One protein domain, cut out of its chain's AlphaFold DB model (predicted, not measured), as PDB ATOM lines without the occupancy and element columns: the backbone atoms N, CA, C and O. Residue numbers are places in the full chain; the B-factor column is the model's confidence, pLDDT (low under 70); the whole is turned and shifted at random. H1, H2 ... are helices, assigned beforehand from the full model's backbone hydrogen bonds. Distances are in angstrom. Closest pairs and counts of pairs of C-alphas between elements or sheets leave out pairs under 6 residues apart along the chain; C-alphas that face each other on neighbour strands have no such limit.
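What this domain is: This is residues 4 to 88 of the 173 residues of an uncharacterized protein of Sphingobacterium multivorum (UniProt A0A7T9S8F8). A hairpin of two helices, H2 and H3, is crossed nearly at a right angle by a third, H4, which packs on the later half of H3. The short helix H1 sits near H3 and H4, the short H5 follows beyond the last residue of H4, and residues 34 to 40, at the turn of the hairpin, stick out. Look for 85 printed residues with five named helices, in the order H1, H2, H3, H4, H5, and no named strand; the class is all helix. The whole is compact, with a radius of gyration of the C-alphas of 12.8 A, and rounded, spanning 36 by 32 by 20 A.

Where its parts are: Find C-alpha 4 at (46.969, -11.390, 45.288), where H1 begins, and follow it through residues 4 to 8. Next look at residues 19 to 30 for H2, 16.3 A from first to last C-alpha. From C-alpha 38 at (23.063, -13.948, 33.446), H3 runs through residues 38 to 54 over 24.1 A and is the longest helix by residues. H4 is residues 66 to 81, 22.8 A long, and H5, residues 84 to 87, ends at C-alpha 87 at (27.933, 11.090, 49.810).

How they stand to each other: Start with H2 and H3, a helical hairpin: they touch and run opposite ways at a shallow tilt of 27 degrees, and their closest C-alphas, those of Phe 25 and Val 52, are 6.1 A apart. Residues 46 to 50 of H3 alone touch H4, through residues 69 to 76 of H4 alone. Their closest C-alphas, those of Leu 46 and Ala 73, are 6.6 A apart, and the two helices stand about perpendicular, at 80 degrees. H2 and H4 are apart. H1 is close to but not clearly touching H3, with the C-alphas of Leu 6 and Thr 54 the closest at 6.2 A. It is also close to but not clearly touching H4, where the closest C-alphas, of Ile 7 and Val 72, are 6.6 A apart. H4 and H5 meet only through their link. In the backbone of H1, H2 and H3 every O i to N i+4 pair is within hydrogen-bond range; in H4 11 of 12 are, and H5 is too short for such a pair.

The domain as a whole: The farthest C-alphas, those of Glu 62 and Thr 87, are 38.1 A apart. The printed part has no cut. The link from H3 to H4, with 11 residues, is long, and that from H4 to H5 is tight. Mean pLDDT of the printed part is 91.1; look to residues 33 to 36 for values under 70.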
ATOM      1  N   GLU A   4      47.501 -12.142  44.141       91.81
ATOM      2  CA  GLU A   4      46.969 -11.390  45.288       91.81
ATOM      3  C   GLU A   4      47.255  -9.883  45.155       91.81
ATOM      4  O   GLU A   4      46.362  -9.085  45.405       91.81
ATOM      5  N   GLU A   5      48.420  -9.481  44.624       92.62
ATOM      6  CA  GLU A   5      48.728  -8.063  44.356       92.62
ATOM      7  C   GLU A   5      47.763  -7.452  43.329       92.62
ATOM      8  O   GLU A   5      47.423  -6.273  43.412       92.62
ATOM      9  N   LEU A   6      47.328  -8.233  42.331       94.94
ATOM     10  CA  LEU A   6      46.359  -7.775  41.331       94.94
ATOM     11  C   LEU A   6      44.967  -7.597  41.947       94.94
ATOM     12  O   LEU A   6      44.320  -6.585  41.696       94.94
ATOM     13  N   ILE A   7      44.525  -8.546  42.775       95.31
ATOM     14  CA  ILE A   7      43.227  -8.474  43.463       95.31
ATOM     15  C   ILE A   7      43.210  -7.309  44.463       95.31
ATOM     16  O   ILE A   7      42.214  -6.593  44.577       95.31
ATOM     17  N   GLU A   8      44.308  -7.075  45.177       94.38
ATOM     18  CA  GLU A   8      44.420  -5.970  46.132       94.38
ATOM     19  C   GLU A   8      44.291  -4.599  45.463       94.38
ATOM     20  O   GLU A   8      43.625  -3.732  46.029       94.38
ATOM     21  N   LYS A   9      44.819  -4.433  44.241       94.00
ATOM     22  CA  LYS A   9      44.721  -3.191  43.448       94.00
ATOM     23  C   LYS A   9      43.308  -2.825  43.002       94.00
ATOM     24  O   LYS A   9      43.090  -1.686  42.598       94.00
ATOM     25  N   LEU A  10      42.368  -3.768  43.027       97.38
ATOM     26  CA  LEU A  10      41.007  -3.509  42.572       97.38
ATOM     27  C   LEU A  10      40.326  -2.467  43.484       97.38
ATOM     28  O   LEU A  10      40.314  -2.659  44.710       97.38
ATOM     29  N   PRO A  11      39.772  -1.386  42.902       97.12
ATOM     30  CA  PRO A  11      39.223  -0.253  43.641       97.12
ATOM     31  C   PRO A  11      37.932  -0.638  44.356       97.12
ATOM     32  O   PRO A  11      37.113  -1.363  43.801       97.12
ATOM     33  N   LEU A  12      37.710  -0.118  45.560       96.06
ATOM     34  CA  LEU A  12      36.521  -0.454  46.359       96.06
ATOM     35  C   LEU A  12      35.441   0.628  46.334       96.06
ATOM     36  O   LEU A  12      34.355   0.397  46.844       96.06
ATOM     37  N   LYS A  13      35.735   1.796  45.764       95.38
ATOM     38  CA  LYS A  13      34.828   2.946  45.693       95.38
ATOM     39  C   LYS A  13      35.173   3.837  44.504       95.38
ATOM     40  O   LYS A  13      36.293   3.812  43.991       95.38
ATOM     41  N   TRP A  14      34.222   4.662  44.084       95.62
ATOM     42  CA  TRP A  14      34.360   5.550  42.925       95.62
ATOM     43  C   TRP A  14      35.374   6.678  43.140       95.62
ATOM     44  O   TRP A  14      35.943   7.177  42.174       95.62
ATOM     45  N   ALA A  15      35.642   7.050  44.394       94.19
ATOM     46  CA  ALA A  15      36.650   8.054  44.732       94.19
ATOM     47  C   ALA A  15      38.088   7.601  44.410       94.19
ATOM     48  O   ALA A  15      38.970   8.438  44.240       94.19
ATOM     49  N   ASP A  16      38.327   6.289  44.299       94.75
ATOM     50  CA  ASP A  16      39.661   5.732  44.037       94.75
ATOM     51  C   ASP A  16      40.008   5.694  42.540       94.75
ATOM     52  O   ASP A  16      41.110   5.292  42.162       94.75
ATOM     53  N   ILE A  17      39.068   6.077  41.673       96.44
ATOM     54  CA  ILE A  17      39.219   5.968  40.225       96.44
ATOM     55  C   ILE A  17      38.895   7.283  39.532       96.44
ATOM     56  O   ILE A  17      38.020   8.046  39.935       96.44
ATOM     57  N   THR A  18      39.580   7.517  38.423       96.81
ATOM     58  CA  THR A  18      39.266   8.630  37.528       96.81
ATOM     59  C   THR A  18      37.952   8.376  36.790       96.81
ATOM     60  O   THR A  18      37.596   7.228  36.496       96.81
ATOM     61  N   LEU A  19      37.259   9.452  36.412       96.50
ATOM     62  CA  LEU A  19      36.081   9.375  35.546       96.50
ATOM     63  C   LEU A  19      36.391   8.610  34.245       96.50
ATOM     64  O   LEU A  19      35.597   7.776  33.814       96.50
ATOM     65  N   LYS A  20      37.580   8.795  33.659       97.31
ATOM     66  CA  LYS A  20      38.012   8.077  32.450       97.31
ATOM     67  C   LYS A  20      38.060   6.563  32.640       97.31
ATOM     68  O   LYS A  20      37.650   5.815  31.747       97.31
ATOM     69  N   GLN A  21      38.580   6.092  33.774       97.12
ATOM     70  CA  GLN A  21      38.611   4.658  34.071       97.12
ATOM     71  C   GLN A  21      37.188   4.104  34.188       97.12
ATOM     72  O   GLN A  21      36.904   3.046  33.629       97.12
ATOM     73  N   TYR A  22      36.276   4.847  34.819       96.81
ATOM     74  CA  TYR A  22      34.872   4.449  34.918       96.81
ATOM     75  C   TYR A  22      34.151   4.433  33.562       96.81
ATOM     76  O   TYR A  22      33.457   3.470  33.242       96.81
ATOM     77  N   ILE A  23      34.360   5.455  32.726       96.25
ATOM     78  CA  ILE A  23      33.835   5.505  31.353       96.25
ATOM     79  C   ILE A  23      34.339   4.297  30.558       96.25
ATOM     80  O   ILE A  23      33.561   3.624  29.886       96.25
ATOM     81  N   THR A  24      35.633   3.979  30.664       96.50
ATOM     82  CA  THR A  24      36.226   2.809  29.999       96.50
ATOM     83  C   THR A  24      35.564   1.516  30.472       96.50
ATOM     84  O   THR A  24      35.184   0.685  29.649       96.50
ATOM     85  N   PHE A  25      35.382   1.373  31.785       96.31
ATOM     86  CA  PHE A  25      34.701   0.245  32.409       96.31
ATOM     87  C   PHE A  25      33.270   0.061  31.883       96.31
ATOM     88  O   PHE A  25      32.940  -1.003  31.358       96.31
ATOM     89  N   ARG A  26      32.442   1.108  31.937       93.88
ATOM     90  CA  ARG A  26      31.045   1.062  31.479       93.88
ATOM     91  C   ARG A  26      30.918   0.839  29.976       93.88
ATOM     92  O   ARG A  26      30.154  -0.024  29.565       93.88
ATOM     93  N   ASN A  27      31.748   1.492  29.166       93.38
ATOM     94  CA  ASN A  27      31.753   1.291  27.714       93.38
ATOM     95  C   ASN A  27      32.092  -0.152  27.310       93.38
ATOM     96  O   ASN A  27      31.644  -0.621  26.264       93.38
ATOM     97  N   LEU A  28      32.930  -0.855  28.081       93.31
ATOM     98  CA  LEU A  28      33.212  -2.269  27.833       93.31
ATOM     99  C   LEU A  28      32.037  -3.161  28.247       93.31
ATOM    100  O   LEU A  28      31.745  -4.117  27.531       93.31
ATOM    101  N   ILE A  29      31.338  -2.831  29.337       91.06
ATOM    102  CA  ILE A  29      30.111  -3.533  29.747       91.06
ATOM    103  C   ILE A  29      29.015  -3.370  28.694       91.06
ATOM    104  O   ILE A  29      28.423  -4.364  28.284       91.06
ATOM    105  N   ASP A  30      28.783  -2.155  28.199       87.50
ATOM    106  CA  ASP A  30      27.734  -1.884  27.209       87.50
ATOM    107  C   ASP A  30      27.947  -2.682  25.911       87.50
ATOM    108  O   ASP A  30      26.994  -3.125  25.267       87.50
ATOM    109  N   LYS A  31      29.211  -2.948  25.551       87.44
ATOM    110  CA  LYS A  31      29.581  -3.785  24.397       87.44
ATOM    111  C   LYS A  31      29.286  -5.271  24.583       87.44
ATOM    112  O   LYS A  31      29.266  -5.985  23.582       87.44
ATOM    113  N   LEU A  32      29.066  -5.749  25.811       83.94
ATOM    114  CA  LEU A  32      28.648  -7.135  26.037       83.94
ATOM    115  C   LEU A  32      27.271  -7.412  25.414       83.94
ATOM    116  O   LEU A  32      27.016  -8.543  25.006       83.94
ATOM    117  N   GLY A  33      26.421  -6.387  25.281       64.50
ATOM    118  CA  GLY A  33      25.074  -6.514  24.731       64.50
ATOM    119  C   GLY A  33      24.129  -7.332  25.621       64.50
ATOM    120  O   GLY A  33      24.494  -7.824  26.688       64.50
ATOM    121  N   GLY A  34      22.876  -7.474  25.180       60.59
ATOM    122  CA  GLY A  34      21.878  -8.305  25.855       60.59
ATOM    123  C   GLY A  34      22.155  -9.790  25.632       60.59
ATOM    124  O   GLY A  34      21.583 -10.393  24.729       60.59
ATOM    125  N   VAL A  35      23.056 -10.375  26.418       64.56
ATOM    126  CA  VAL A  35      23.281 -11.827  26.437       64.56
ATOM    127  C   VAL A  35      22.224 -12.476  27.337       64.56
ATOM    128  O   VAL A  35      21.976 -12.008  28.443       64.56
ATOM    129  N   GLU A  36      21.610 -13.565  26.868       62.25
ATOM    130  CA  GLU A  36      20.499 -14.248  27.559       62.25
ATOM    131  C   GLU A  36      20.916 -14.965  28.861       62.25
ATOM    132  O   GLU A  36      20.074 -15.273  29.702       62.25
ATOM    133  N   GLU A  37      22.213 -15.217  29.060       83.19
ATOM    134  CA  GLU A  37      22.751 -15.974  30.195       83.19
ATOM    135  C   GLU A  37      23.378 -15.052  31.253       83.19
ATOM    136  O   GLU A  37      24.506 -14.574  31.104       83.19
ATOM    137  N   PHE A  38      22.653 -14.839  32.354       78.25
ATOM    138  CA  PHE A  38      23.063 -13.948  33.446       78.25
ATOM    139  C   PHE A  38      24.437 -14.297  34.037       78.25
ATOM    140  O   PHE A  38      25.256 -13.406  34.244       78.25
ATOM    141  N   GLU A  39      24.722 -15.581  34.277       82.06
ATOM    142  CA  GLU A  39      25.997 -16.006  34.874       82.06
ATOM    143  C   GLU A  39      27.192 -15.645  33.990       82.06
ATOM    144  O   GLU A  39      28.223 -15.176  34.479       82.06
ATOM    145  N   LYS A  40      27.042 -15.810  32.674       85.12
ATOM    146  CA  LYS A  40      28.066 -15.451  31.697       85.12
ATOM    147  C   LYS A  40      28.254 -13.939  31.614       85.12
ATOM    148  O   LYS A  40      29.391 -13.476  31.568       85.12
ATOM    149  N   VAL A  41      27.163 -13.170  31.642       87.31
ATOM    150  CA  VAL A  41      27.222 -11.699  31.706       87.31
ATOM    151  C   VAL A  41      27.967 -11.249  32.952       87.31
ATOM    152  O   VAL A  41      28.888 -10.443  32.851       87.31
ATOM    153  N   TYR A  42      27.617 -11.798  34.114       89.31
ATOM    154  CA  TYR A  42      28.244 -11.424  35.373       89.31
ATOM    155  C   TYR A  42      29.740 -11.755  35.379       89.31
ATOM    156  O   TYR A  42      30.548 -10.892  35.711       89.31
ATOM    157  N   ARG A  43      30.140 -12.952  34.923       90.44
ATOM    158  CA  ARG A  43      31.566 -13.306  34.776       90.44
ATOM    159  C   ARG A  43      32.306 -12.339  33.850       90.44
ATOM    160  O   ARG A  43      33.362 -11.846  34.229       90.44
ATOM    161  N   ASN A  44      31.723 -11.993  32.703       92.44
ATOM    162  CA  ASN A  44      32.324 -11.026  31.784       92.44
ATOM    163  C   ASN A  44      32.473  -9.632  32.418       92.44
ATOM    164  O   ASN A  44      33.468  -8.954  32.174       92.44
ATOM    165  N   ILE A  45      31.511  -9.194  33.238       94.75
ATOM    166  CA  ILE A  45      31.608  -7.930  33.983       94.75
ATOM    167  C   ILE A  45      32.789  -7.972  34.958       94.75
ATOM    168  O   ILE A  45      33.551  -7.007  35.017       94.75
ATOM    169  N   LEU A  46      32.980  -9.080  35.681       95.75
ATOM    170  CA  LEU A  46      34.122  -9.251  36.585       95.75
ATOM    171  C   LEU A  46      35.457  -9.265  35.831       95.75
ATOM    172  O   LEU A  46      36.413  -8.636  36.282       95.75
ATOM    173  N   ASP A  47      35.515  -9.927  34.674       95.31
ATOM    174  CA  ASP A  47      36.704  -9.942  33.818       95.31
ATOM    175  C   ASP A  47      37.043  -8.526  33.318       95.31
ATOM    176  O   ASP A  47      38.202  -8.111  33.369       95.31
ATOM    177  N   ILE A  48      36.037  -7.752  32.890       96.62
ATOM    178  CA  ILE A  48      36.195  -6.352  32.466       96.62
ATOM    179  C   ILE A  48      36.649  -5.477  33.634       96.62
ATOM    180  O   ILE A  48      37.597  -4.708  33.480       96.62
ATOM    181  N   TYR A  49      35.995  -5.587  34.790       97.69
ATOM    182  CA  TYR A  49      36.361  -4.863  36.006       97.69
ATOM    183  C   TYR A  49      37.834  -5.117  36.351       97.69
ATOM    184  O   TYR A  49      38.623  -4.183  36.498       97.69
ATOM    185  N   PHE A  50      38.242  -6.385  36.371       97.31
ATOM    186  CA  PHE A  50      39.621  -6.757  36.648       97.31
ATOM    187  C   PHE A  50      40.592  -6.207  35.603       97.31
ATOM    188  O   PHE A  50      41.601  -5.597  35.960       97.31
ATOM    189  N   TYR A  51      40.285  -6.363  34.316       96.88
ATOM    190  CA  TYR A  51      41.131  -5.871  33.232       96.88
ATOM    191  C   TYR A  51      41.306  -4.351  33.273       96.88
ATOM    192  O   TYR A  51      42.431  -3.862  33.190       96.88
ATOM    193  N   VAL A  52      40.225  -3.591  33.449       97.19
ATOM    194  CA  VAL A  52      40.277  -2.121  33.433       97.19
ATOM    195  C   VAL A  52      41.120  -1.574  34.580       97.19
ATOM    196  O   VAL A  52      41.871  -0.617  34.380       97.19
ATOM    197  N   PHE A  53      41.035  -2.180  35.765       97.00
ATOM    198  CA  PHE A  53      41.712  -1.661  36.953       97.00
ATOM    199  C   PHE A  53      43.085  -2.281  37.225       97.00
ATOM    200  O   PHE A  53      43.850  -1.738  38.020       97.00
ATOM    201  N   THR A  54      43.445  -3.369  36.540       95.31
ATOM    202  CA  THR A  54      44.769  -4.001  36.689       95.31
ATOM    203  C   THR A  54      45.621  -3.973  35.421       95.31
ATOM    204  O   THR A  54      46.844  -4.099  35.510       95.31
ATOM    205  N   GLY A  55      45.002  -3.806  34.250       95.00
ATOM    206  CA  GLY A  55      45.642  -3.917  32.938       95.00
ATOM    207  C   GLY A  55      45.942  -5.356  32.497       95.00
ATOM    208  O   GLY A  55      46.692  -5.544  31.541       95.00
ATOM    209  N   VAL A  56      45.409  -6.368  33.189       94.81
ATOM    210  CA  VAL A  56      45.692  -7.794  32.952       94.81
ATOM    211  C   VAL A  56      44.377  -8.553  32.779       94.81
ATOM    212  O   VAL A  56      43.446  -8.318  33.540       94.81
ATOM    213  N   ASN A  57      44.266  -9.470  31.812       93.06
ATOM    214  CA  ASN A  57      43.080 -10.332  31.729       93.06
ATOM    215  C   ASN A  57      43.145 -11.416  32.809       93.06
ATOM    216  O   ASN A  57      44.200 -12.020  32.998       93.06
ATOM    217  N   ILE A  58      42.016 -11.732  33.454       92.44
ATOM    218  CA  ILE A  58      41.962 -12.781  34.489       92.44
ATOM    219  C   ILE A  58      42.500 -14.122  33.966       92.44
ATOM    220  O   ILE A  58      43.246 -14.799  34.670       92.44
ATOM    221  N   ILE A  59      42.181 -14.477  32.716       89.06
ATOM    222  CA  ILE A  59      42.616 -15.735  32.086       89.06
ATOM    223  C   ILE A  59      44.139 -15.864  31.946       89.06
ATOM    224  O   ILE A  59      44.649 -16.980  31.870       89.06
ATOM    225  N   ASP A  60      44.857 -14.738  31.937       91.38
ATOM    226  CA  ASP A  60      46.315 -14.689  31.797       91.38
ATOM    227  C   ASP A  60      47.022 -14.735  33.167       91.38
ATOM    228  O   ASP A  60      48.254 -14.776  33.240       91.38
ATOM    229  N   VAL A  61      46.267 -14.722  34.274       93.00
ATOM    230  CA  VAL A  61      46.819 -14.749  35.633       93.00
ATOM    231  C   VAL A  61      47.102 -16.188  36.056       93.00
ATOM    232  O   VAL A  61      46.202 -16.981  36.340       93.00
ATOM    233  N   GLU A  62      48.385 -16.523  36.156       90.50
ATOM    234  CA  GLU A  62      48.823 -17.849  36.585       90.50
ATOM    235  C   GLU A  62      48.284 -18.208  37.984       90.50
ATOM    236  O   GLU A  62      48.417 -17.453  38.951       90.50
ATOM    237  N   GLY A  63      47.669 -19.389  38.098       87.38
ATOM    238  CA  GLY A  63      47.150 -19.904  39.367       87.38
ATOM    239  C   GLY A  63      45.862 -19.236  39.867       87.38
ATOM    240  O   GLY A  63      45.515 -19.423  41.040       87.38
ATOM    241  N   PHE A  64      45.157 -18.483  39.015       91.81
ATOM    242  CA  PHE A  64      43.816 -17.971  39.306       91.81
ATOM    243  C   PHE A  64      42.803 -19.124  39.376       91.81
ATOM    244  O   PHE A  64      42.736 -19.968  38.482       91.81
ATOM    245  N   LYS A  65      42.038 -19.199  40.467       89.56
ATOM    246  CA  LYS A  65      41.060 -20.263  40.741       89.56
ATOM    247  C   LYS A  65      39.662 -19.680  40.906       89.56
ATOM    248  O   LYS A  65      39.484 -18.488  41.114       89.56
ATOM    249  N   GLU A  66      38.654 -20.547  40.906       86.38
ATOM    250  CA  GLU A  66      37.259 -20.149  41.134       86.38
ATOM    251  C   GLU A  66      37.052 -19.403  42.466       86.38
ATOM    252  O   GLU A  66      36.336 -18.410  42.508       86.38
ATOM    253  N   MET A  67      37.767 -19.787  43.532       88.62
ATOM    254  CA  MET A  67      37.755 -19.046  44.804       88.62
ATOM    255  C   MET A  67      38.232 -17.591  44.676       88.62
ATOM    256  O   MET A  67      37.832 -16.744  45.469       88.62
ATOM    257  N   ASP A  68      39.073 -17.281  43.689       92.56
ATOM    258  CA  ASP A  68      39.556 -15.922  43.450       92.56
ATOM    259  C   ASP A  68      38.519 -15.075  42.700       92.56
ATOM    260  O   ASP A  68      38.434 -13.874  42.942       92.56
ATOM    261  N   TYR A  69      37.660 -15.695  41.878       92.31
ATOM    262  CA  TYR A  69      36.508 -15.008  41.283       92.31
ATOM    263  C   TYR A  69      35.559 -14.471  42.357       92.31
ATOM    264  O   TYR A  69      35.061 -13.358  42.213       92.31
ATOM    265  N   PHE A  70      35.353 -15.209  43.453       93.94
ATOM    266  CA  PHE A  70      34.553 -14.717  44.578       93.94
ATOM    267  C   PHE A  70      35.167 -13.470  45.221       93.94
ATOM    268  O   PHE A  70      34.446 -12.513  45.473       93.94
ATOM    269  N   LYS A  71      36.494 -13.422  45.398       95.56
ATOM    270  CA  LYS A  71      37.173 -12.219  45.913       95.56
ATOM    271  C   LYS A  71      36.992 -11.019  44.977       95.56
ATOM    272  O   LYS A  71      36.753  -9.905  45.435       95.56
ATOM    273  N   VAL A  72      37.102 -11.232  43.661       96.75
ATOM    274  CA  VAL A  72      36.861 -10.175  42.662       96.75
ATOM    275  C   VAL A  72      35.404  -9.713  42.709       96.75
ATOM    276  O   VAL A  72      35.156  -8.511  42.700       96.75
ATOM    277  N   ALA A  73      34.450 -10.640  42.826       96.38
ATOM    278  CA  ALA A  73      33.028 -10.334  42.963       96.38
ATOM    279  C   ALA A  73      32.714  -9.535  44.237       96.38
ATOM    280  O   ALA A  73      31.965  -8.565  44.175       96.38
ATOM    281  N   GLU A  74      33.304  -9.890  45.381       96.38
ATOM    282  CA  GLU A  74      33.160  -9.135  46.633       96.38
ATOM    283  C   GLU A  74      33.655  -7.695  46.478       96.38
ATOM    284  O   GLU A  74      32.957  -6.754  46.860       96.38
ATOM    285  N   LYS A  75      34.824  -7.510  45.856       97.25
ATOM    286  CA  LYS A  75      35.369  -6.177  45.579       97.25
ATOM    287  C   LYS A  75      34.525  -5.389  44.585       97.25
ATOM    288  O   LYS A  75      34.291  -4.209  44.812       97.25
ATOM    289  N   PHE A  76      34.032  -6.033  43.530       97.12
ATOM    290  CA  PHE A  76      33.121  -5.411  42.573       97.12
ATOM    291  C   PHE A  76      31.804  -4.982  43.240       97.12
ATOM    292  O   PHE A  76      31.330  -3.870  43.028       97.12
ATOM    293  N   ASN A  77      31.241  -5.826  44.107       95.50
ATOM    294  CA  ASN A  77      30.031  -5.488  44.850       95.50
ATOM    295  C   ASN A  77      30.268  -4.312  45.805       95.50
ATOM    296  O   ASN A  77      29.412  -3.434  45.881       95.50
ATOM    297  N   ALA A  78      31.413  -4.266  46.495       95.31
ATOM    298  CA  ALA A  78      31.799  -3.106  47.296       95.31
ATOM    299  C   ALA A  78      31.926  -1.855  46.412       95.31
ATOM    300  O   ALA A  78      31.290  -0.848  46.684       95.31
ATOM    301  N   PHE A  79      32.636  -1.964  45.289       96.50
ATOM    302  CA  PHE A  79      32.835  -0.886  44.325       96.50
ATOM    303  C   PHE A  79      31.537  -0.252  43.812       96.50
ATOM    304  O   PHE A  79      31.438   0.975  43.746       96.50
ATOM    305  N   GLU A  80      30.537  -1.059  43.460       93.38
ATOM    306  CA  GLU A  80      29.251  -0.569  42.950       93.38
ATOM    307  C   GLU A  80      28.337  -0.009  44.049       93.38
ATOM    308  O   GLU A  80      27.582   0.927  43.790       93.38
ATOM    309  N   ASN A  81      28.403  -0.557  45.268       92.00
ATOM    310  CA  ASN A  81      27.426  -0.281  46.329       92.00
ATOM    311  C   ASN A  81      27.984   0.523  47.513       92.00
ATOM    312  O   ASN A  81      27.282   0.691  48.508       92.00
ATOM    313  N   ASP A  82      29.223   1.004  47.440       92.62
ATOM    314  CA  ASP A  82      29.811   1.813  48.504       92.62
ATOM    315  C   ASP A  82      29.020   3.119  48.712       92.62
ATOM    316  O   ASP A  82      28.752   3.875  47.774       92.62
ATOM    317  N   GLU A  83      28.646   3.410  49.960       86.31
ATOM    318  CA  GLU A  83      27.837   4.588  50.307       86.31
ATOM    319  C   GLU A  83      28.556   5.917  49.999       86.31
ATOM    320  O   GLU A  83      27.911   6.942  49.736       86.31
ATOM    321  N   SER A  84      29.894   5.928  49.983       84.94
ATOM    322  CA  SER A  84      30.673   7.125  49.642       84.94
ATOM    323  C   SER A  84      30.514   7.546  48.181       84.94
ATOM    324  O   SER A  84      30.668   8.731  47.866       84.94
ATOM    325  N   ASN A  85      30.078   6.630  47.308       84.69
ATOM    326  CA  ASN A  85      29.772   6.923  45.905       84.69
ATOM    327  C   ASN A  85      28.653   7.974  45.751       84.69
ATOM    328  O   ASN A  85      28.584   8.656  44.726       84.69
ATOM    329  N   GLN A  86      27.783   8.123  46.760       78.12
ATOM    330  CA  GLN A  86      26.676   9.092  46.768       78.12
ATOM    331  C   GLN A  86      26.903  10.278  47.715       78.12
ATOM    332  O   GLN A  86      26.294  11.335  47.547       78.12
ATOM    333  N   THR A  87      27.757  10.108  48.726       80.25
ATOM    334  CA  THR A  87      27.933  11.090  49.810       80.25
ATOM    335  C   THR A  87      29.172  11.970  49.658       80.25
ATOM    336  O   THR A  87      29.380  12.857  50.477       80.25
ATOM    337  N   THR A  88      29.966  11.773  48.604       82.88
ATOM    338  CA  THR A  88      31.105  12.647  48.287       82.88
ATOM    339  C   THR A  88      30.650  14.095  48.068       82.88
ATOM    340  O   THR A  88      29.623  14.351  47.433       82.88
TER     341      THR A  88